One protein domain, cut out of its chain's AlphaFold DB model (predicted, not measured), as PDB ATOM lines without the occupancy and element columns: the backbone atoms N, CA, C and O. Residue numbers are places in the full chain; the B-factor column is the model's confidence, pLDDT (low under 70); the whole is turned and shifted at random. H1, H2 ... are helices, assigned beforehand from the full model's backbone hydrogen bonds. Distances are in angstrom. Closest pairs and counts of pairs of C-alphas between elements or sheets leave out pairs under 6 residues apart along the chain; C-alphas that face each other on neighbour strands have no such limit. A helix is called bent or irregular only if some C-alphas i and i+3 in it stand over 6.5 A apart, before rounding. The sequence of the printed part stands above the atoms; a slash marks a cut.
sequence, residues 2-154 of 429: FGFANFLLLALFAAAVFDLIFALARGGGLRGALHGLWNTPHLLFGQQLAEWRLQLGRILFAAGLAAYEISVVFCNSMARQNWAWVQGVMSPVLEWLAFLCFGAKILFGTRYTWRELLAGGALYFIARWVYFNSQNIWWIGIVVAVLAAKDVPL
ATOM      1  N   PHE A   2     142.544 187.639 184.987       85.69
ATOM      2  CA  PHE A   2     143.197 188.283 186.148       85.69
ATOM      3  C   PHE A   2     143.860 189.635 185.839       85.69
ATOM      4  O   PHE A   2     143.706 190.583 186.609       85.69
ATOM      5  N   GLY A   3     144.532 189.749 184.685       89.75
ATOM      6  CA  GLY A   3     145.140 191.002 184.228       89.75
ATOM      7  C   GLY A   3     144.128 192.141 184.073       89.75
ATOM      8  O   GLY A   3     144.340 193.214 184.628       89.75
ATOM      9  N   PHE A   4     142.986 191.884 183.422       92.50
ATOM     10  CA  PHE A   4     141.883 192.849 183.342       92.50
ATOM     11  C   PHE A   4     141.400 193.253 184.735       92.50
ATOM     12  O   PHE A   4     141.222 194.438 185.018       92.50
ATOM     13  N   ALA A   5     141.222 192.265 185.620       92.12
ATOM     14  CA  ALA A   5     140.662 192.518 186.933       92.12
ATOM     15  C   ALA A   5     141.546 193.472 187.764       92.12
ATOM     16  O   ALA A   5     141.047 194.413 188.389       92.12
ATOM     17  N   ASN A   6     142.866 193.260 187.708       95.06
ATOM     18  CA  ASN A   6     143.880 194.146 188.287       95.06
ATOM     19  C   ASN A   6     143.883 195.526 187.643       95.06
ATOM     20  O   ASN A   6     143.855 196.534 188.347       95.06
ATOM     21  N   PHE A   7     143.907 195.560 186.311       95.56
ATOM     22  CA  PHE A   7     143.974 196.796 185.548       95.56
ATOM     23  C   PHE A   7     142.811 197.727 185.888       95.56
ATOM     24  O   PHE A   7     143.041 198.891 186.197       95.56
ATOM     25  N   LEU A   8     141.576 197.219 185.907       96.25
ATOM     26  CA  LEU A   8     140.408 198.048 186.205       96.25
ATOM     27  C   LEU A   8     140.449 198.606 187.639       96.25
ATOM     28  O   LEU A   8     140.086 199.762 187.840       96.25
ATOM     29  N   LEU A   9     140.930 197.835 188.623       95.44
ATOM     30  CA  LEU A   9     141.079 198.326 190.000       95.44
ATOM     31  C   LEU A   9     142.105 199.465 190.067       95.44
ATOM     32  O   LEU A   9     141.833 200.508 190.660       95.44
ATOM     33  N   LEU A  10     143.260 199.276 189.424       96.06
ATOM     34  CA  LEU A  10     144.310 200.290 189.351       96.06
ATOM     35  C   LEU A  10     143.823 201.545 188.616       96.06
ATOM     36  O   LEU A  10     144.079 202.656 189.067       96.06
ATOM     37  N   ALA A  11     143.078 201.377 187.522       96.06
ATOM     38  CA  ALA A  11     142.516 202.477 186.750       96.06
ATOM     39  C   ALA A  11     141.482 203.281 187.555       96.06
ATOM     40  O   ALA A  11     141.489 204.507 187.490       96.06
ATOM     41  N   LEU A  12     140.631 202.621 188.351       95.94
ATOM     42  CA  LEU A  12     139.695 203.296 189.261       95.94
ATOM     43  C   LEU A  12     140.427 204.078 190.359       95.94
ATOM     44  O   LEU A  12     140.031 205.195 190.686       95.94
ATOM     45  N   PHE A  13     141.509 203.518 190.906       94.81
ATOM     46  CA  PHE A  13     142.341 204.221 191.882       94.81
ATOM     47  C   PHE A  13     143.032 205.444 191.261       94.81
ATOM     48  O   PHE A  13     142.943 206.546 191.799       94.81
ATOM     49  N   ALA A  14     143.657 205.275 190.094       95.38
ATOM     50  CA  ALA A  14     144.292 206.364 189.357       95.38
ATOM     51  C   ALA A  14     143.288 207.469 188.987       95.38
ATOM     52  O   ALA A  14     143.606 208.650 189.108       95.38
ATOM     53  N   ALA A  15     142.062 207.098 188.609       94.25
ATOM     54  CA  ALA A  15     140.979 208.040 188.353       94.25
ATOM     55  C   ALA A  15     140.623 208.872 189.593       94.25
ATOM     56  O   ALA A  15     140.523 210.092 189.495       94.25
ATOM     57  N   ALA A  16     140.496 208.240 190.765       93.62
ATOM     58  CA  ALA A  16     140.206 208.947 192.013       93.62
ATOM     59  C   ALA A  16     141.315 209.950 192.381       93.62
ATOM     60  O   ALA A  16     141.027 211.074 192.795       93.62
ATOM     61  N   VAL A  17     142.583 209.562 192.194       94.38
ATOM     62  CA  VAL A  17     143.738 210.453 192.396       94.38
ATOM     63  C   VAL A  17     143.693 211.629 191.420       94.38
ATOM     64  O   VAL A  17     143.869 212.777 191.830       94.38
ATOM     65  N   PHE A  18     143.409 211.366 190.143       93.31
ATOM     66  CA  PHE A  18     143.283 212.406 189.124       93.31
ATOM     67  C   PHE A  18     142.164 213.404 189.456       93.31
ATOM     68  O   PHE A  18     142.379 214.616 189.390       93.31
ATOM     69  N   ASP A  19     140.994 212.911 189.870       92.06
ATOM     70  CA  ASP A  19     139.861 213.755 190.258       92.06
ATOM     71  C   ASP A  19     140.206 214.653 191.454       92.06
ATOM     72  O   ASP A  19     139.848 215.835 191.458       92.06
ATOM     73  N   LEU A  20     140.950 214.134 192.441       92.62
ATOM     74  CA  LEU A  20     141.418 214.923 193.582       92.62
ATOM     75  C   LEU A  20     142.363 216.047 193.147       92.62
ATOM     76  O   LEU A  20     142.158 217.197 193.537       92.62
ATOM     77  N   ILE A  21     143.371 215.733 192.325       92.75
ATOM     78  CA  ILE A  21     144.338 216.722 191.819       92.75
ATOM     79  C   ILE A  21     143.603 217.831 191.061       92.75
ATOM     80  O   ILE A  21     143.828 219.017 191.313       92.75
ATOM     81  N   PHE A  22     142.681 217.462 190.171       90.00
ATOM     82  CA  PHE A  22     141.948 218.434 189.366       90.00
ATOM     83  C   PHE A  22     140.988 219.288 190.206       90.00
ATOM     84  O   PHE A  22     140.843 220.487 189.962       90.00
ATOM     85  N   ALA A  23     140.341 218.699 191.215       89.44
ATOM     86  CA  ALA A  23     139.483 219.439 192.135       89.44
ATOM     87  C   ALA A  23     140.277 220.443 192.986       89.44
ATOM     88  O   ALA A  23     139.808 221.562 193.196       89.44
ATOM     89  N   LEU A  24     141.486 220.079 193.426       90.31
ATOM     90  CA  LEU A  24     142.393 220.980 194.145       90.31
ATOM     91  C   LEU A  24     142.888 222.127 193.252       90.31
ATOM     92  O   LEU A  24     142.903 223.277 193.692       90.31
ATOM     93  N   ALA A  25     143.208 221.839 191.988       88.75
ATOM     94  CA  ALA A  25     143.666 222.839 191.021       88.75
ATOM     95  C   ALA A  25     142.617 223.929 190.710       88.75
ATOM     96  O   ALA A  25     142.977 225.026 190.297       88.75
ATOM     97  N   ARG A  26     141.322 223.669 190.947       84.31
ATOM     98  CA  ARG A  26     140.231 224.647 190.750       84.31
ATOM     99  C   ARG A  26     140.111 225.705 191.863       84.31
ATOM    100  O   ARG A  26     139.196 226.521 191.806       84.31
ATOM    101  N   GLY A  27     140.997 225.711 192.864       67.25
ATOM    102  CA  GLY A  27     141.147 226.840 193.798       67.25
ATOM    103  C   GLY A  27     140.184 226.883 194.996       67.25
ATOM    104  O   GLY A  27     140.085 227.911 195.654       67.25
ATOM    105  N   GLY A  28     139.491 225.782 195.322       71.44
ATOM    106  CA  GLY A  28     138.515 225.710 196.430       71.44
ATOM    107  C   GLY A  28     139.048 225.186 197.775       71.44
ATOM    108  O   GLY A  28     138.261 224.919 198.687       71.44
ATOM    109  N   GLY A  29     140.363 224.971 197.895       86.12
ATOM    110  CA  GLY A  29     140.987 224.299 199.041       86.12
ATOM    111  C   GLY A  29     140.584 222.821 199.184       86.12
ATOM    112  O   GLY A  29     139.659 222.327 198.535       86.12
ATOM    113  N   LEU A  30     141.269 222.086 200.068       90.19
ATOM    114  CA  LEU A  30     141.043 220.642 200.248       90.19
ATOM    115  C   LEU A  30     139.605 220.321 200.675       90.19
ATOM    116  O   LEU A  30     138.985 219.397 200.154       90.19
ATOM    117  N   ARG A  31     139.045 221.112 201.595       90.56
ATOM    118  CA  ARG A  31     137.688 220.891 202.112       90.56
ATOM    119  C   ARG A  31     136.623 221.070 201.027       90.56
ATOM    120  O   ARG A  31     135.705 220.257 200.953       90.56
ATOM    121  N   GLY A  32     136.755 222.098 200.184       89.50
ATOM    122  CA  GLY A  32     135.841 222.343 199.067       89.50
ATOM    123  C   GLY A  32     135.936 221.254 198.001       89.50
ATOM    124  O   GLY A  32     134.907 220.736 197.563       89.50
ATOM    125  N   ALA A  33     137.159 220.837 197.656       90.25
ATOM    126  CA  ALA A  33     137.406 219.742 196.720       90.25
ATOM    127  C   ALA A  33     136.755 218.430 197.192       90.25
ATOM    128  O   ALA A  33     135.951 217.843 196.466       90.25
ATOM    129  N   LEU A  34     137.025 218.013 198.435       92.56
ATOM    130  CA  LEU A  34     136.443 216.795 199.007       92.56
ATOM    131  C   LEU A  34     134.916 216.872 199.076       92.56
ATOM    132  O   LEU A  34     134.238 215.921 198.692       92.56
ATOM    133  N   HIS A  35     134.358 218.005 199.512       92.75
ATOM    134  CA  HIS A  35     132.907 218.180 199.578       92.75
ATOM    135  C   HIS A  35     132.246 218.084 198.193       92.75
ATOM    136  O   HIS A  35     131.215 217.422 198.043       92.75
ATOM    137  N   GLY A  36     132.852 218.701 197.174       92.00
ATOM    138  CA  GLY A  36     132.382 218.635 195.792       92.00
ATOM    139  C   GLY A  36     132.394 217.209 195.244       92.00
ATOM    140  O   GLY A  36     131.363 216.734 194.765       92.00
ATOM    141  N   LEU A  37     133.520 216.504 195.382       93.75
ATOM    142  CA  LEU A  37     133.691 215.125 194.907       93.75
ATOM    143  C   LEU A  37     132.759 214.134 195.624       93.75
ATOM    144  O   LEU A  37     132.250 213.191 195.015       93.75
ATOM    145  N   TRP A  38     132.486 214.363 196.910       95.06
ATOM    146  CA  TRP A  38     131.625 213.501 197.721       95.06
ATOM    147  C   TRP A  38     130.137 213.602 197.371       95.06
ATOM    148  O   TRP A  38     129.408 212.614 197.495       95.06
ATOM    149  N   ASN A  39     129.685 214.779 196.928       93.25
ATOM    150  CA  ASN A  39     128.259 215.075 196.767       93.25
ATOM    151  C   ASN A  39     127.824 215.291 195.313       93.25
ATOM    152  O   ASN A  39     126.656 215.064 194.999       93.25
ATOM    153  N   THR A  40     128.735 215.687 194.422       92.81
ATOM    154  CA  THR A  40     128.397 216.059 193.040       92.81
ATOM    155  C   THR A  40     128.826 214.969 192.060       92.81
ATOM    156  O   THR A  40     130.024 214.691 191.951       92.81
ATOM    157  N   PRO A  41     127.890 214.344 191.321       94.00
ATOM    158  CA  PRO A  41     128.237 213.346 190.317       94.00
ATOM    159  C   PRO A  41     129.083 213.946 189.188       94.00
ATOM    160  O   PRO A  41     128.682 214.923 188.555       94.00
ATOM    161  N   HIS A  42     130.223 213.330 188.889       94.12
ATOM    162  CA  HIS A  42     131.136 213.760 187.833       94.12
ATOM    163  C   HIS A  42     131.684 212.574 187.041       94.12
ATOM    164  O   HIS A  42     131.713 211.452 187.534       94.12
ATOM    165  N   LEU A  43     132.080 212.808 185.791       95.56
ATOM    166  CA  LEU A  43     132.836 211.818 185.033       95.56
ATOM    167  C   LEU A  43     134.265 211.759 185.581       95.56
ATOM    168  O   LEU A  43     134.840 212.802 185.895       95.56
ATOM    169  N   LEU A  44     134.823 210.553 185.645       93.94
ATOM    170  CA  LEU A  44     136.242 210.356 185.939       93.94
ATOM    171  C   LEU A  44     137.096 210.969 184.821       93.94
ATOM    172  O   LEU A  44     136.647 211.039 183.671       93.94
ATOM    173  N   PHE A  45     138.334 211.360 185.118       91.31
ATOM    174  CA  PHE A  45     139.260 211.944 184.130       91.31
ATOM    175  C   PHE A  45     138.739 213.242 183.488       91.31
ATOM    176  O   PHE A  45     138.956 213.505 182.306       91.31
ATOM    177  N   GLY A  46     138.021 214.058 184.262       87.25
ATOM    178  CA  GLY A  46     137.511 215.352 183.807       87.25
ATOM    179  C   GLY A  46     136.184 215.284 183.042       87.25
ATOM    180  O   GLY A  46     135.590 214.229 182.834       87.25
ATOM    181  N   GLN A  47     135.683 216.463 182.661       88.94
ATOM    182  CA  GLN A  47     134.334 216.670 182.102       88.94
ATOM    183  C   GLN A  47     134.333 216.962 180.594       88.94
ATOM    184  O   GLN A  47     133.288 217.263 180.016       88.94
ATOM    185  N   GLN A  48     135.495 216.892 179.947       89.62
ATOM    186  CA  GLN A  48     135.614 217.110 178.511       89.62
ATOM    187  C   GLN A  48     134.754 216.087 177.762       89.62
ATOM    188  O   GLN A  48     134.741 214.903 178.109       89.62
ATOM    189  N   LEU A  49     134.039 216.552 176.731       92.25
ATOM    190  CA  LEU A  49     133.198 215.714 175.867       92.25
ATOM    191  C   LEU A  49     132.160 214.878 176.642       92.25
ATOM    192  O   LEU A  49     131.857 213.751 176.253       92.25
ATOM    193  N   ALA A  50     131.618 215.404 177.747       93.31
ATOM    194  CA  ALA A  50     130.767 214.636 178.656       93.31
ATOM    195  C   ALA A  50     129.582 213.943 177.962       93.31
ATOM    196  O   ALA A  50     129.345 212.757 178.191       93.31
ATOM    197  N   GLU A  51     128.858 214.649 177.092       94.19
ATOM    198  CA  GLU A  51     127.709 214.089 176.366       94.19
ATOM    199  C   GLU A  51     128.115 212.928 175.453       94.19
ATOM    200  O   GLU A  51     127.539 211.841 175.538       94.19
ATOM    201  N   TRP A  52     129.175 213.127 174.664       95.88
ATOM    202  CA  TRP A  52     129.760 212.103 173.799       95.88
ATOM    203  C   TRP A  52     130.204 210.871 174.584       95.88
ATOM    204  O   TRP A  52     129.884 209.745 174.204       95.88
ATOM    205  N   ARG A  53     130.887 211.068 175.715       96.31
ATOM    206  CA  ARG A  53     131.357 209.978 176.581       96.31
ATOM    207  C   ARG A  53     130.209 209.155 177.157       96.31
ATOM    208  O   ARG A  53     130.304 207.932 177.230       96.31
ATOM    209  N   LEU A  54     129.111 209.799 177.542       95.38
ATOM    210  CA  LEU A  54     127.927 209.114 178.065       95.38
ATOM    211  C   LEU A  54     127.179 208.356 176.970       95.38
ATOM    212  O   LEU A  54     126.729 207.233 177.200       95.38
ATOM    213  N   GLN A  55     127.051 208.947 175.782       95.56
ATOM    214  CA  GLN A  55     126.451 208.277 174.635       95.56
ATOM    215  C   GLN A  55     127.274 207.053 174.226       95.56
ATOM    216  O   GLN A  55     126.717 205.960 174.107       95.56
ATOM    217  N   LEU A  56     128.593 207.211 174.100       96.50
ATOM    218  CA  LEU A  56     129.508 206.110 173.822       96.50
ATOM    219  C   LEU A  56     129.448 205.050 174.926       96.50
ATOM    220  O   LEU A  56     129.363 203.867 174.620       96.50
ATOM    221  N   GLY A  57     129.391 205.448 176.199       97.12
ATOM    222  CA  GLY A  57     129.218 204.528 177.324       97.12
ATOM    223  C   GLY A  57     127.971 203.650 177.189       97.12
ATOM    224  O   GLY A  57     128.041 202.442 177.397       97.12
ATOM    225  N   ARG A  58     126.833 204.217 176.771       96.19
ATOM    226  CA  ARG A  58     125.600 203.442 176.526       96.19
ATOM    227  C   ARG A  58     125.761 202.445 175.376       96.19
ATOM    228  O   ARG A  58     125.266 201.325 175.484       96.19
ATOM    229  N   ILE A  59     126.445 202.844 174.302       97.25
ATOM    230  CA  ILE A  59     126.737 201.975 173.150       97.25
ATOM    231  C   ILE A  59     127.662 200.833 173.576       97.25
ATOM    232  O   ILE A  59     127.347 199.674 173.327       97.25
ATOM    233  N   LEU A  60     128.753 201.150 174.278       98.25
ATOM    234  CA  LEU A  60     129.701 200.171 174.805       98.25
ATOM    235  C   LEU A  60     129.013 199.184 175.745       98.25
ATOM    236  O   LEU A  60     129.238 197.987 175.632       98.25
ATOM    237  N   PHE A  61     128.130 199.645 176.632       98.25
ATOM    238  CA  PHE A  61     127.388 198.740 177.507       98.25
ATOM    239  C   PHE A  61     126.506 197.761 176.719       98.25
ATOM    240  O   PHE A  61     126.531 196.563 176.991       98.25
ATOM    241  N   ALA A  62     125.763 198.244 175.717       98.06
ATOM    242  CA  ALA A  62     124.931 197.383 174.878       98.06
ATOM    243  C   ALA A  62     125.769 196.403 174.035       98.06
ATOM    244  O   ALA A  62     125.433 195.223 173.967       98.06
ATOM    245  N   ALA A  63     126.876 196.865 173.448       98.25
ATOM    246  CA  ALA A  63     127.807 196.022 172.697       98.25
ATOM    247  C   ALA A  63     128.454 194.953 173.591       98.25
ATOM    248  O   ALA A  63     128.533 193.791 173.202       98.25
ATOM    249  N   GLY A  64     128.846 195.325 174.813       98.06
ATOM    250  CA  GLY A  64     129.405 194.396 175.787       98.06
ATOM    251  C   GLY A  64     128.402 193.329 176.221       98.06
ATOM    252  O   GLY A  64     128.759 192.157 176.296       98.06
ATOM    253  N   LEU A  65     127.132 193.704 176.427       97.62
ATOM    254  CA  LEU A  65     126.059 192.741 176.690       97.62
ATOM    255  C   LEU A  65     125.832 191.796 175.506       97.62
ATOM    256  O   LEU A  65     125.691 190.601 175.732       97.62
ATOM    257  N   ALA A  66     125.831 192.301 174.268       98.19
ATOM    258  CA  ALA A  66     125.681 191.462 173.077       98.19
ATOM    259  C   ALA A  66     126.819 190.442 172.954       98.19
ATOM    260  O   ALA A  66     126.571 189.256 172.750       98.19
ATOM    261  N   ALA A  67     128.065 190.901 173.102       98.00
ATOM    262  CA  ALA A  67     129.249 190.054 173.012       98.00
ATOM    263  C   ALA A  67     129.257 188.983 174.110       98.00
ATOM    264  O   ALA A  67     129.498 187.810 173.823       98.00
ATOM    265  N   TYR A  68     128.931 189.371 175.348       96.38
ATOM    266  CA  TYR A  68     128.795 188.435 176.460       96.38
ATOM    267  C   TYR A  68     127.709 187.398 176.169       96.38
ATOM    268  O   TYR A  68     127.943 186.202 176.314       96.38
ATOM    269  N   GLU A  69     126.542 187.842 175.707       96.81
ATOM    270  CA  GLU A  69     125.412 186.956 175.454       96.81
ATOM    271  C   GLU A  69     125.694 185.959 174.330       96.81
ATOM    272  O   GLU A  69     125.437 184.769 174.493       96.81
ATOM    273  N   ILE A  70     126.290 186.400 173.219       97.31
ATOM    274  CA  ILE A  70     126.702 185.502 172.131       97.31
ATOM    275  C   ILE A  70     127.749 184.509 172.638       97.31
ATOM    276  O   ILE A  70     127.645 183.317 172.343       97.31
ATOM    277  N   SER A  71     128.716 184.974 173.436       95.44
ATOM    278  CA  SER A  71     129.736 184.100 174.013       95.44
ATOM    279  C   SER A  71     129.099 182.982 174.837       95.44
ATOM    280  O   SER A  71     129.345 181.799 174.607       95.44
ATOM    281  N   VAL A  72     128.188 183.320 175.748       93.31
ATOM    282  CA  VAL A  72     127.581 182.310 176.616       93.31
ATOM    283  C   VAL A  72     126.589 181.427 175.869       93.31
ATOM    284  O   VAL A  72     126.632 180.210 176.030       93.31
ATOM    285  N   VAL A  73     125.703 181.997 175.058       96.56
ATOM    286  CA  VAL A  73     124.629 181.234 174.407       96.56
ATOM    287  C   VAL A  73     125.178 180.342 173.293       96.56
ATOM    288  O   VAL A  73     124.765 179.186 173.199       96.56
ATOM    289  N   PHE A  74     126.111 180.836 172.473       97.19
ATOM    290  CA  PHE A  74     126.657 180.072 171.350       97.19
ATOM    291  C   PHE A  74     127.941 179.321 171.726       97.19
ATOM    292  O   PHE A  74     127.992 178.105 171.531       97.19
ATOM    293  N   CYS A  75     128.954 179.970 172.322       95.69
ATOM    294  CA  CYS A  75     130.232 179.291 172.593       95.69
ATOM    295  C   CYS A  75     130.122 178.195 173.660       95.69
ATOM    296  O   CYS A  75     130.874 177.223 173.590       95.69
ATOM    297  N   ASN A  76     129.205 178.307 174.632       92.88
ATOM    298  CA  ASN A  76     128.980 177.237 175.619       92.88
ATOM    299  C   ASN A  76     127.968 176.172 175.174       92.88
ATOM    300  O   ASN A  76     127.714 175.225 175.925       92.88
ATOM    301  N   SER A  77     127.410 176.286 173.967       95.62
ATOM    302  CA  SER A  77     126.702 175.170 173.341       95.62
ATOM    303  C   SER A  77     127.678 174.041 172.986       95.62
ATOM    304  O   SER A  77     128.900 174.174 173.105       95.62
ATOM    305  N   MET A  78     127.155 172.915 172.511       95.19
ATOM    306  CA  MET A  78     127.971 171.795 172.045       95.19
ATOM    307  C   MET A  78     128.735 172.097 170.751       95.19
ATOM    308  O   MET A  78     129.630 171.330 170.406       95.19
ATOM    309  N   ALA A  79     128.510 173.256 170.116       94.81
ATOM    310  CA  ALA A  79     129.357 173.758 169.034       94.81
ATOM    311  C   ALA A  79     130.849 173.770 169.420       94.81
ATOM    312  O   ALA A  79     131.709 173.546 168.573       94.81
ATOM    313  N   ARG A  80     131.163 173.952 170.712       93.88
ATOM    314  CA  ARG A  80     132.534 173.867 171.238       93.88
ATOM    315  C   ARG A  80     133.215 172.513 171.073       93.88
ATOM    316  O   ARG A  80     134.437 172.467 171.023       93.88
ATOM    317  N   GLN A  81     132.438 171.432 171.059       90.88
ATOM    318  CA  GLN A  81     132.954 170.077 170.866       90.88
ATOM    319  C   GLN A  81     133.095 169.762 169.375       90.88
ATOM    320  O   GLN A  81     134.007 169.052 168.977       90.88
ATOM    321  N   ASN A  82     132.225 170.340 168.545       91.31
ATOM    322  CA  ASN A  82     132.290 170.210 167.094       91.31
ATOM    323  C   ASN A  82     133.445 171.006 166.473       91.31
ATOM    324  O   ASN A  82     134.049 170.560 165.500       91.31
ATOM    325  N   TRP A  83     133.745 172.191 167.009       95.62
ATOM    326  CA  TRP A  83     134.691 173.121 166.404       95.62
ATOM    327  C   TRP A  83     135.652 173.718 167.432       95.62
ATOM    328  O   TRP A  83     135.278 174.566 168.242       95.62
ATOM    329  N   ALA A  84     136.933 173.356 167.330       94.88
ATOM    330  CA  ALA A  84     137.973 173.822 168.251       94.88
ATOM    331  C   ALA A  84     138.108 175.359 168.304       94.88
ATOM    332  O   ALA A  84     138.371 175.924 169.365       94.88
ATOM    333  N   TRP A  85     137.875 176.059 167.186       96.75
ATOM    334  CA  TRP A  85     137.988 177.522 167.112       96.75
ATOM    335  C   TRP A  85     136.926 178.262 167.944       96.75
ATOM    336  O   TRP A  85     137.152 179.410 168.332       96.75
ATOM    337  N   VAL A  86     135.798 177.615 168.268       96.31
ATOM    338  CA  VAL A  86     134.730 178.210 169.091       96.31
ATOM    339  C   VAL A  86     135.256 178.553 170.483       96.31
ATOM    340  O   VAL A  86     135.061 179.672 170.951       96.31
ATOM    341  N   GLN A  87     135.974 177.626 171.124       94.06
ATOM    342  CA  GLN A  87     136.601 177.860 172.434       94.06
ATOM    343  C   GLN A  87     138.023 178.413 172.316       94.06
ATOM    344  O   GLN A  87     138.440 179.197 173.162       94.06
ATOM    345  N   GLY A  88     138.765 178.049 171.266       94.31
ATOM    346  CA  GLY A  88     140.150 178.487 171.087       94.31
ATOM    347  C   GLY A  88     140.306 179.949 170.661       94.31
ATOM    348  O   GLY A  88     141.334 180.553 170.951       94.31
ATOM    349  N   VAL A  89     139.309 180.529 169.979       96.38
ATOM    350  CA  VAL A  89     139.408 181.881 169.398       96.38
ATOM    351  C   VAL A  89     138.177 182.724 169.707       96.38
ATOM    352  O   VAL A  89     138.295 183.795 170.300       96.38
ATOM    353  N   MET A  90     136.985 182.257 169.334       97.38
ATOM    354  CA  MET A  90     135.785 183.095 169.379       97.38
ATOM    355  C   MET A  90     135.343 183.431 170.812       97.38
ATOM    356  O   MET A  90     135.110 184.608 171.086       97.38
ATOM    357  N   SER A  91     135.268 182.456 171.730       95.81
ATOM    358  CA  SER A  91     134.907 182.725 173.138       95.81
ATOM    359  C   SER A  91     135.869 183.724 173.794       95.81
ATOM    360  O   SER A  91     135.387 184.751 174.275       95.81
ATOM    361  N   PRO A  92     137.208 183.540 173.729       94.88
ATOM    362  CA  PRO A  92     138.150 184.520 174.268       94.88
ATOM    363  C   PRO A  92     138.003 185.921 173.664       94.88
ATOM    364  O   PRO A  92     138.065 186.906 174.399       94.88
ATOM    365  N   VAL A  93     137.797 186.035 172.345       96.88
ATOM    366  CA  VAL A  93     137.619 187.335 171.672       96.88
ATOM    367  C   VAL A  93     136.346 188.032 172.150       96.88
ATOM    368  O   VAL A  93     136.394 189.214 172.498       96.88
ATOM    369  N   LEU A  94     135.221 187.317 172.206       97.00
ATOM    370  CA  LEU A  94     133.949 187.871 172.673       97.00
ATOM    371  C   LEU A  94     133.995 188.243 174.159       97.00
ATOM    372  O   LEU A  94     133.471 189.288 174.544       97.00
ATOM    373  N   GLU A  95     134.653 187.433 174.989       94.25
ATOM    374  CA  GLU A  95     134.872 187.737 176.404       94.25
ATOM    375  C   GLU A  95     135.719 189.001 176.580       94.25
ATOM    376  O   GLU A  95     135.316 189.915 177.301       94.25
ATOM    377  N   TRP A  96     136.859 189.114 175.893       95.44
ATOM    378  CA  TRP A  96     137.678 190.326 175.953       95.44
ATOM    379  C   TRP A  96     136.926 191.552 175.447       95.44
ATOM    380  O   TRP A  96     136.967 192.592 176.102       95.44
ATOM    381  N   LEU A  97     136.194 191.428 174.339       97.06
ATOM    382  CA  LEU A  97     135.355 192.503 173.821       97.06
ATOM    383  C   LEU A  97     134.328 192.952 174.868       97.06
ATOM    384  O   LEU A  97     134.237 194.144 175.162       97.06
ATOM    385  N   ALA A  98     133.611 192.009 175.488       97.25
ATOM    386  CA  ALA A  98     132.620 192.310 176.515       97.25
ATOM    387  C   ALA A  98     133.230 193.061 177.707       97.25
ATOM    388  O   ALA A  98     132.744 194.126 178.096       97.25
ATOM    389  N   PHE A  99     134.329 192.546 178.263       96.31
ATOM    390  CA  PHE A  99     134.968 193.144 179.433       96.31
ATOM    391  C   PHE A  99     135.643 194.483 179.119       96.31
ATOM    392  O   PHE A  99     135.552 195.399 179.937       96.31
ATOM    393  N   LEU A 100     136.256 194.652 177.944       97.25
ATOM    394  CA  LEU A 100     136.808 195.941 177.515       97.25
ATOM    395  C   LEU A 100     135.701 196.980 177.323       97.25
ATOM    396  O   LEU A 100     135.838 198.103 177.805       97.25
ATOM    397  N   CYS A 101     134.580 196.603 176.705       98.31
ATOM    398  CA  CYS A 101     133.411 197.468 176.588       98.31
ATOM    399  C   CYS A 101     132.870 197.886 177.964       98.31
ATOM    400  O   CYS A 101     132.650 199.078 178.204       98.31
ATOM    401  N   PHE A 102     132.700 196.939 178.893       98.25
ATOM    402  CA  PHE A 102     132.253 197.250 180.252       98.25
ATOM    403  C   PHE A 102     133.261 198.112 181.015       98.25
ATOM    404  O   PHE A 102     132.866 199.108 181.616       98.25
ATOM    405  N   GLY A 103     134.554 197.787 180.959       97.94
ATOM    406  CA  GLY A 103     135.623 198.545 181.613       97.94
ATOM    407  C   GLY A 103     135.722 199.975 181.087       97.94
ATOM    408  O   GLY A 103     135.719 200.924 181.872       97.94
ATOM    409  N   ALA A 104     135.707 200.152 179.764       97.81
ATOM    410  CA  ALA A 104     135.696 201.469 179.134       97.81
ATOM    411  C   ALA A 104     134.442 202.264 179.520       97.81
ATOM    412  O   ALA A 104     134.530 203.448 179.843       97.81
ATOM    413  N   LYS A 105     133.273 201.619 179.575       97.94
ATOM    414  CA  LYS A 105     132.060 202.274 180.062       97.94
ATOM    415  C   LYS A 105     132.190 202.689 181.532       97.94
ATOM    416  O   LYS A 105     131.786 203.802 181.876       97.94
ATOM    417  N   ILE A 106     132.708 201.821 182.403       97.94
ATOM    418  CA  ILE A 106     132.887 202.091 183.842       97.94
ATOM    419  C   ILE A 106     133.798 203.302 184.043       97.94
ATOM    420  O   ILE A 106     133.446 204.188 184.821       97.94
ATOM    421  N   LEU A 107     134.923 203.349 183.328       97.25
ATOM    422  CA  LEU A 107     135.941 204.388 183.471       97.25
ATOM    423  C   LEU A 107     135.541 205.700 182.793       97.25
ATOM    424  O   LEU A 107     135.711 206.771 183.366       97.25
ATOM    425  N   PHE A 108     134.993 205.636 181.579       96.25
ATOM    426  CA  PHE A 108     134.824 206.827 180.749       96.25
ATOM    427  C   PHE A 108     133.377 207.282 180.593       96.25
ATOM    428  O   PHE A 108     133.154 208.476 180.405       96.25
ATOM    429  N   GLY A 109     132.405 206.377 180.685       96.12
ATOM    430  CA  GLY A 109     130.996 206.639 180.377       96.12
ATOM    431  C   GLY A 109     130.063 206.648 181.588       96.12
ATOM    432  O   GLY A 109     128.857 206.485 181.416       96.12
ATOM    433  N   THR A 110     130.596 206.781 182.804       96.00
ATOM    434  CA  THR A 110     129.820 206.699 184.050       96.00
ATOM    435  C   THR A 110     130.143 207.873 184.960       96.00
ATOM    436  O   THR A 110     131.315 208.216 185.124       96.00
ATOM    437  N   ARG A 111     129.118 208.490 185.559       95.38
ATOM    438  CA  ARG A 111     129.332 209.538 186.561       95.38
ATOM    439  C   ARG A 111     129.448 208.914 187.938       95.38
ATOM    440  O   ARG A 111     128.747 207.950 188.220       95.38
ATOM    441  N   TYR A 112     130.258 209.480 188.820       95.81
ATOM    442  CA  TYR A 112     130.387 209.057 190.210       95.81
ATOM    443  C   TYR A 112     130.384 210.258 191.140       95.81
ATOM    444  O   TYR A 112     130.926 211.310 190.825       95.81
ATOM    445  N   THR A 113     129.791 210.086 192.312       96.00
ATOM    446  CA  THR A 113     130.327 210.725 193.513       96.00
ATOM    447  C   THR A 113     131.384 209.815 194.133       96.00
ATOM    448  O   THR A 113     131.371 208.603 193.907       96.00
ATOM    449  N   TRP A 114     132.262 210.346 194.980       95.44
ATOM    450  CA  TRP A 114     133.225 209.517 195.713       95.44
ATOM    451  C   TRP A 114     132.559 208.486 196.631       95.44
ATOM    452  O   TRP A 114     133.103 207.404 196.821       95.44
ATOM    453  N   ARG A 115     131.342 208.751 197.122       95.75
ATOM    454  CA  ARG A 115     130.540 207.750 197.848       95.75
ATOM    455  C   ARG A 115     130.206 206.549 196.971       95.75
ATOM    456  O   ARG A 115     130.372 205.407 197.385       95.75
ATOM    457  N   GLU A 116     129.724 206.823 195.763       96.25
ATOM    458  CA  GLU A 116     129.377 205.791 194.788       96.25
ATOM    459  C   GLU A 116     130.643 205.063 194.307       96.25
ATOM    460  O   GLU A 116     130.626 203.843 194.158       96.25
ATOM    461  N   LEU A 117     131.749 205.788 194.107       95.75
ATOM    462  CA  LEU A 117     133.039 205.212 193.726       95.75
ATOM    463  C   LEU A 117     133.595 204.284 194.812       95.75
ATOM    464  O   LEU A 117     134.051 203.193 194.489       95.75
ATOM    465  N   LEU A 118     133.500 204.668 196.089       95.69
ATOM    466  CA  LEU A 118     133.893 203.819 197.215       95.69
ATOM    467  C   LEU A 118     133.002 202.581 197.332       95.69
ATOM    468  O   LEU A 118     133.524 201.483 197.479       95.69
ATOM    469  N   ALA A 119     131.679 202.729 197.225       96.12
ATOM    470  CA  ALA A 119     130.756 201.596 197.309       96.12
ATOM    471  C   ALA A 119     130.980 200.586 196.167       96.12
ATOM    472  O   ALA A 119     131.195 199.396 196.413       96.12
ATOM    473  N   GLY A 120     131.008 201.065 194.917       95.88
ATOM    474  CA  GLY A 120     131.260 200.224 193.746       95.88
ATOM    475  C   GLY A 120     132.685 199.665 193.709       95.88
ATOM    476  O   GLY A 120     132.880 198.498 193.377       95.88
ATOM    477  N   GLY A 121     133.676 200.471 194.099       95.69
ATOM    478  CA  GLY A 121     135.082 200.078 194.178       95.69
ATOM    479  C   GLY A 121     135.348 199.030 195.258       95.69
ATOM    480  O   GLY A 121     136.072 198.073 194.998       95.69
ATOM    481  N   ALA A 122     134.717 199.144 196.430       95.81
ATOM    482  CA  ALA A 122     134.799 198.138 197.488       95.81
ATOM    483  C   ALA A 122     134.174 196.809 197.047       95.81
ATOM    484  O   ALA A 122     134.797 195.759 197.210       95.81
ATOM    485  N   LEU A 123     132.990 196.843 196.416       95.88
ATOM    486  CA  LEU A 123     132.389 195.639 195.834       95.88
ATOM    487  C   LEU A 123     133.324 195.007 194.799       95.88
ATOM    488  O   LEU A 123     133.539 193.798 194.828       95.88
ATOM    489  N   TYR A 124     133.894 195.816 193.904       97.06
ATOM    490  CA  TYR A 124     134.804 195.329 192.874       97.06
ATOM    491  C   TYR A 124     136.087 194.726 193.459       97.06
ATOM    492  O   TYR A 124     136.523 193.664 193.017       97.06
ATOM    493  N   PHE A 125     136.666 195.359 194.481       96.50
ATOM    494  CA  PHE A 125     137.828 194.844 195.202       96.50
ATOM    495  C   PHE A 125     137.542 193.468 195.819       96.50
ATOM    496  O   PHE A 125     138.310 192.529 195.600       96.50
ATOM    497  N   ILE A 126     136.415 193.328 196.527       96.00
ATOM    498  CA  ILE A 126     135.982 192.058 197.130       96.00
ATOM    499  C   ILE A 126     135.731 191.016 196.037       96.00
ATOM    500  O   ILE A 126     136.240 189.898 196.119       96.00
ATOM    501  N   ALA A 127     135.004 191.381 194.979       95.69
ATOM    502  CA  ALA A 127     134.700 190.482 193.875       95.69
ATOM    503  C   ALA A 127     135.968 189.983 193.172       95.69
ATOM    504  O   ALA A 127     136.074 188.790 192.889       95.69
ATOM    505  N   ARG A 128     136.943 190.869 192.942       95.56
ATOM    506  CA  ARG A 128     138.268 190.524 192.416       95.56
ATOM    507  C   ARG A 128     138.995 189.573 193.363       95.56
ATOM    508  O   ARG A 128     139.522 188.565 192.903       95.56
ATOM    509  N   TRP A 129     139.060 189.885 194.657       95.00
ATOM    510  CA  TRP A 129     139.753 189.035 195.630       95.00
ATOM    511  C   TRP A 129     139.170 187.619 195.632       95.00
ATOM    512  O   TRP A 129     139.906 186.638 195.540       95.00
ATOM    513  N   VAL A 130     137.849 187.508 195.617       95.69
ATOM    514  CA  VAL A 130     137.151 186.221 195.569       95.69
ATOM    515  C   VAL A 130     137.350 185.514 194.233       95.69
ATOM    516  O   VAL A 130     137.547 184.303 194.200       95.69
ATOM    517  N   TYR A 131     137.368 186.246 193.119       95.25
ATOM    518  CA  TYR A 131     137.694 185.679 191.812       95.25
ATOM    519  C   TYR A 131     139.097 185.047 191.790       95.25
ATOM    520  O   TYR A 131     139.280 183.993 191.190       95.25
ATOM    521  N   PHE A 132     140.076 185.629 192.490       94.88
ATOM    522  CA  PHE A 132     141.439 185.084 192.569       94.88
ATOM    523  C   PHE A 132     141.502 183.746 193.311       94.88
ATOM    524  O   PHE A 132     142.323 182.903 192.963       94.88
ATOM    525  N   ASN A 133     140.618 183.530 194.284       95.44
ATOM    526  CA  ASN A 133     140.574 182.293 195.066       95.44
ATOM    527  C   ASN A 133     139.647 181.237 194.448       95.44
ATOM    528  O   ASN A 133     139.963 180.054 194.448       95.44
ATOM    529  N   SER A 134     138.504 181.663 193.912       93.56
ATOM    530  CA  SER A 134     137.452 180.781 193.385       93.56
ATOM    531  C   SER A 134     137.568 180.486 191.892       93.56
ATOM    532  O   SER A 134     136.871 179.609 191.390       93.56
ATOM    533  N   GLN A 135     138.373 181.267 191.164       93.38
ATOM    534  CA  GLN A 135     138.562 181.211 189.708       93.38
ATOM    535  C   GLN A 135     137.270 181.302 188.876       93.38
ATOM    536  O   GLN A 135     137.269 181.032 187.674       93.38
ATOM    537  N   ASN A 136     136.161 181.738 189.476       92.25
ATOM    538  CA  ASN A 136     134.875 181.787 188.797       92.25
ATOM    539  C   ASN A 136     134.772 183.039 187.906       92.25
ATOM    540  O   ASN A 136     134.542 184.153 188.380       92.25
ATOM    541  N   ILE A 137     134.946 182.856 186.595       90.62
ATOM    542  CA  ILE A 137     134.879 183.949 185.611       90.62
ATOM    543  C   ILE A 137     133.475 184.565 185.493       90.62
ATOM    544  O   ILE A 137     133.332 185.763 185.243       90.62
ATOM    545  N   TRP A 138     132.432 183.767 185.715       91.56
ATOM    546  CA  TRP A 138     131.041 184.204 185.627       91.56
ATOM    547  C   TRP A 138     130.715 185.217 186.722       91.56
ATOM    548  O   TRP A 138     130.128 186.264 186.440       91.56
ATOM    549  N   TRP A 139     131.225 184.967 187.931       92.50
ATOM    550  CA  TRP A 139     131.151 185.879 189.068       92.50
ATOM    551  C   TRP A 139     131.753 187.258 188.768       92.50
ATOM    552  O   TRP A 139     131.094 188.283 188.948       92.50
ATOM    553  N   ILE A 140     132.996 187.320 188.281       93.88
ATOM    554  CA  ILE A 140     133.594 188.628 187.980       93.88
ATOM    555  C   ILE A 140     132.881 189.301 186.797       93.88
ATOM    556  O   ILE A 140     132.712 190.520 186.798       93.88
ATOM    557  N   GLY A 141     132.390 188.516 185.833       94.50
ATOM    558  CA  GLY A 141     131.601 189.011 184.706       94.50
ATOM    559  C   GLY A 141     130.305 189.697 185.133       94.50
ATOM    560  O   GLY A 141     130.050 190.825 184.704       94.50
ATOM    561  N   ILE A 142     129.514 189.074 186.014       95.50
ATOM    562  CA  ILE A 142     128.257 189.673 186.484       95.50
ATOM    563  C   ILE A 142     128.517 190.945 187.301       95.50
ATOM    564  O   ILE A 142     127.830 191.945 187.099       95.50
ATOM    565  N   VAL A 143     129.551 190.966 188.150       96.75
ATOM    566  CA  VAL A 143     129.915 192.162 188.933       96.75
ATOM    567  C   VAL A 143     130.311 193.318 188.018       96.75
ATOM    568  O   VAL A 143     129.799 194.428 188.172       96.75
ATOM    569  N   VAL A 144     131.182 193.068 187.037       97.50
ATOM    570  CA  VAL A 144     131.614 194.091 186.074       97.50
ATOM    571  C   VAL A 144     130.424 194.612 185.263       97.50
ATOM    572  O   VAL A 144     130.283 195.824 185.110       97.50
ATOM    573  N   ALA A 145     129.518 193.740 184.815       97.38
ATOM    574  CA  ALA A 145     128.312 194.158 184.104       97.38
ATOM    575  C   ALA A 145     127.373 195.013 184.976       97.38
ATOM    576  O   ALA A 145     126.859 196.029 184.509       97.38
ATOM    577  N   VAL A 146     127.180 194.664 186.253       97.38
ATOM    578  CA  VAL A 146     126.343 195.446 187.182       97.38
ATOM    579  C   VAL A 146     126.945 196.824 187.459       97.38
ATOM    580  O   VAL A 146     126.220 197.821 187.443       97.38
ATOM    581  N   LEU A 147     128.265 196.922 187.645       97.69
ATOM    582  CA  LEU A 147     128.952 198.215 187.766       97.69
ATOM    583  C   LEU A 147     128.802 199.036 186.476       97.69
ATOM    584  O   LEU A 147     128.457 200.222 186.507       97.69
ATOM    585  N   ALA A 148     128.967 198.380 185.327       97.75
ATOM    586  CA  ALA A 148     128.767 198.973 184.014       97.75
ATOM    587  C   ALA A 148     127.296 199.321 183.723       97.75
ATOM    588  O   ALA A 148     127.027 200.125 182.841       97.75
ATOM    589  N   ALA A 149     126.313 198.856 184.483       96.75
ATOM    590  CA  ALA A 149     124.931 199.246 184.230       96.75
ATOM    591  C   ALA A 149     124.646 200.709 184.636       96.75
ATOM    592  O   ALA A 149     123.714 201.328 184.119       96.75
ATOM    593  N   LYS A 150     125.413 201.294 185.567       95.44
ATOM    594  CA  LYS A 150     125.093 202.597 186.188       95.44
ATOM    595  C   LYS A 150     124.830 203.716 185.170       95.44
ATOM    596  O   LYS A 150     125.547 203.825 184.186       95.44
ATOM    597  N   ASP A 151     123.836 204.568 185.409       90.88
ATOM    598  CA  ASP A 151     123.452 205.680 184.515       90.88
ATOM    599  C   ASP A 151     123.018 205.260 183.090       90.88
ATOM    600  O   ASP A 151     122.889 206.106 182.196       90.88
ATOM    601  N   VAL A 152     122.756 203.968 182.858       91.31
ATOM    602  CA  VAL A 152     122.245 203.461 181.581       91.31
ATOM    603  C   VAL A 152     120.734 203.201 181.675       91.31
ATOM    604  O   VAL A 152     120.304 202.443 182.548       91.31
ATOM    605  N   PRO A 153     119.907 203.771 180.776       91.88
ATOM    606  CA  PRO A 153     118.518 203.343 180.626       91.88
ATOM    607  C   PRO A 153     118.492 201.922 180.051       91.88
ATOM    608  O   PRO A 153     118.988 201.682 178.949       91.88
ATOM    609  N   LEU A 154     117.941 200.966 180.803       93.81
ATOM    610  CA  LEU A 154     118.154 199.538 180.531       93.81
ATOM    611  C   LEU A 154     117.388 199.007 179.317       93.81
ATOM    612  O   LEU A 154     117.719 197.932 178.830       93.81
TER     613      LEU A 154
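This is residues 2 to 154 of the 429 residues of an uncharacterized protein of Oscillospiraceae bacterium (UniProt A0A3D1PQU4). An elongated, up-and-down bundle of five helices, H1, H3, H5, H6 and H7, has the pair H3 and H5 on one side, the pair H1 and H6 on another, and the shorter H7 between H6 and the H3-H5 pair. H2 and the tiny H4 lie at opposite ends of the long axis. The 153 printed residues hold seven named helices, H1 to H7 in chain order, and no named strand: all helix. The whole is only just compact, close to loose, with a radius of gyration of the C-alphas of 17.5 A, spanning 63 by 35 by 22 A.

H3, the longest helix by residues, runs from 50 to 75 over 35.9 A, from C-alpha 50 at (130.767, 214.636, 178.656). H5 is residues 84 to 108, 35.4 A; H1 is 2 to 25, 34.9 A, from C-alpha 2 at (143.197, 188.283, 186.148); H6 is 114 to 134, 29.1 A. H7 is 137 to 149, ending at C-alpha 149 (124.931, 199.246, 184.230); H2 is 29 to 39, and H4 is 79 to 82. H5 is irregular, C-alphas 88 and 91 being 7.0 A apart, with a kink of 27 degrees near residue 91.

H3 touches H5 at a shallow tilt of 23 degrees, opposite ways; their closest C-alphas, of Gly 64 and Ala 98, are 3.9 A apart. H7 touches H5 with C-alphas of Ala 148 and Ile 106 closest, 5.2 A. H6 and H7 form a hairpin, closest at Ala 127 and Ile 140, C-alphas 6.3 A apart. H1 touches H6, C-alphas of Ala 5 and Arg 128 closest at 6.3 A. H2 touches H1 at a steep tilt of 51 degrees, C-alphas of Ala 33 and Ala 23 closest at 5.0 A. H4 and H5 only just touch, only at the corner, with 3 pairs of C-alphas within 8 A, the closest those of Arg 80 and Val 86, 5.3 A. Each O i to N i+4 pair is within hydrogen-bond range in H1, H2, H3, H6 and H7, and 18 of 21 in H5; H4 is too short for such a pair.

The C-alphas farthest apart, of Gly 29 and Asn 82, are 63.4 A apart. The printed part has no cut, and no link is long. Only residue 27 has pLDDT under 70.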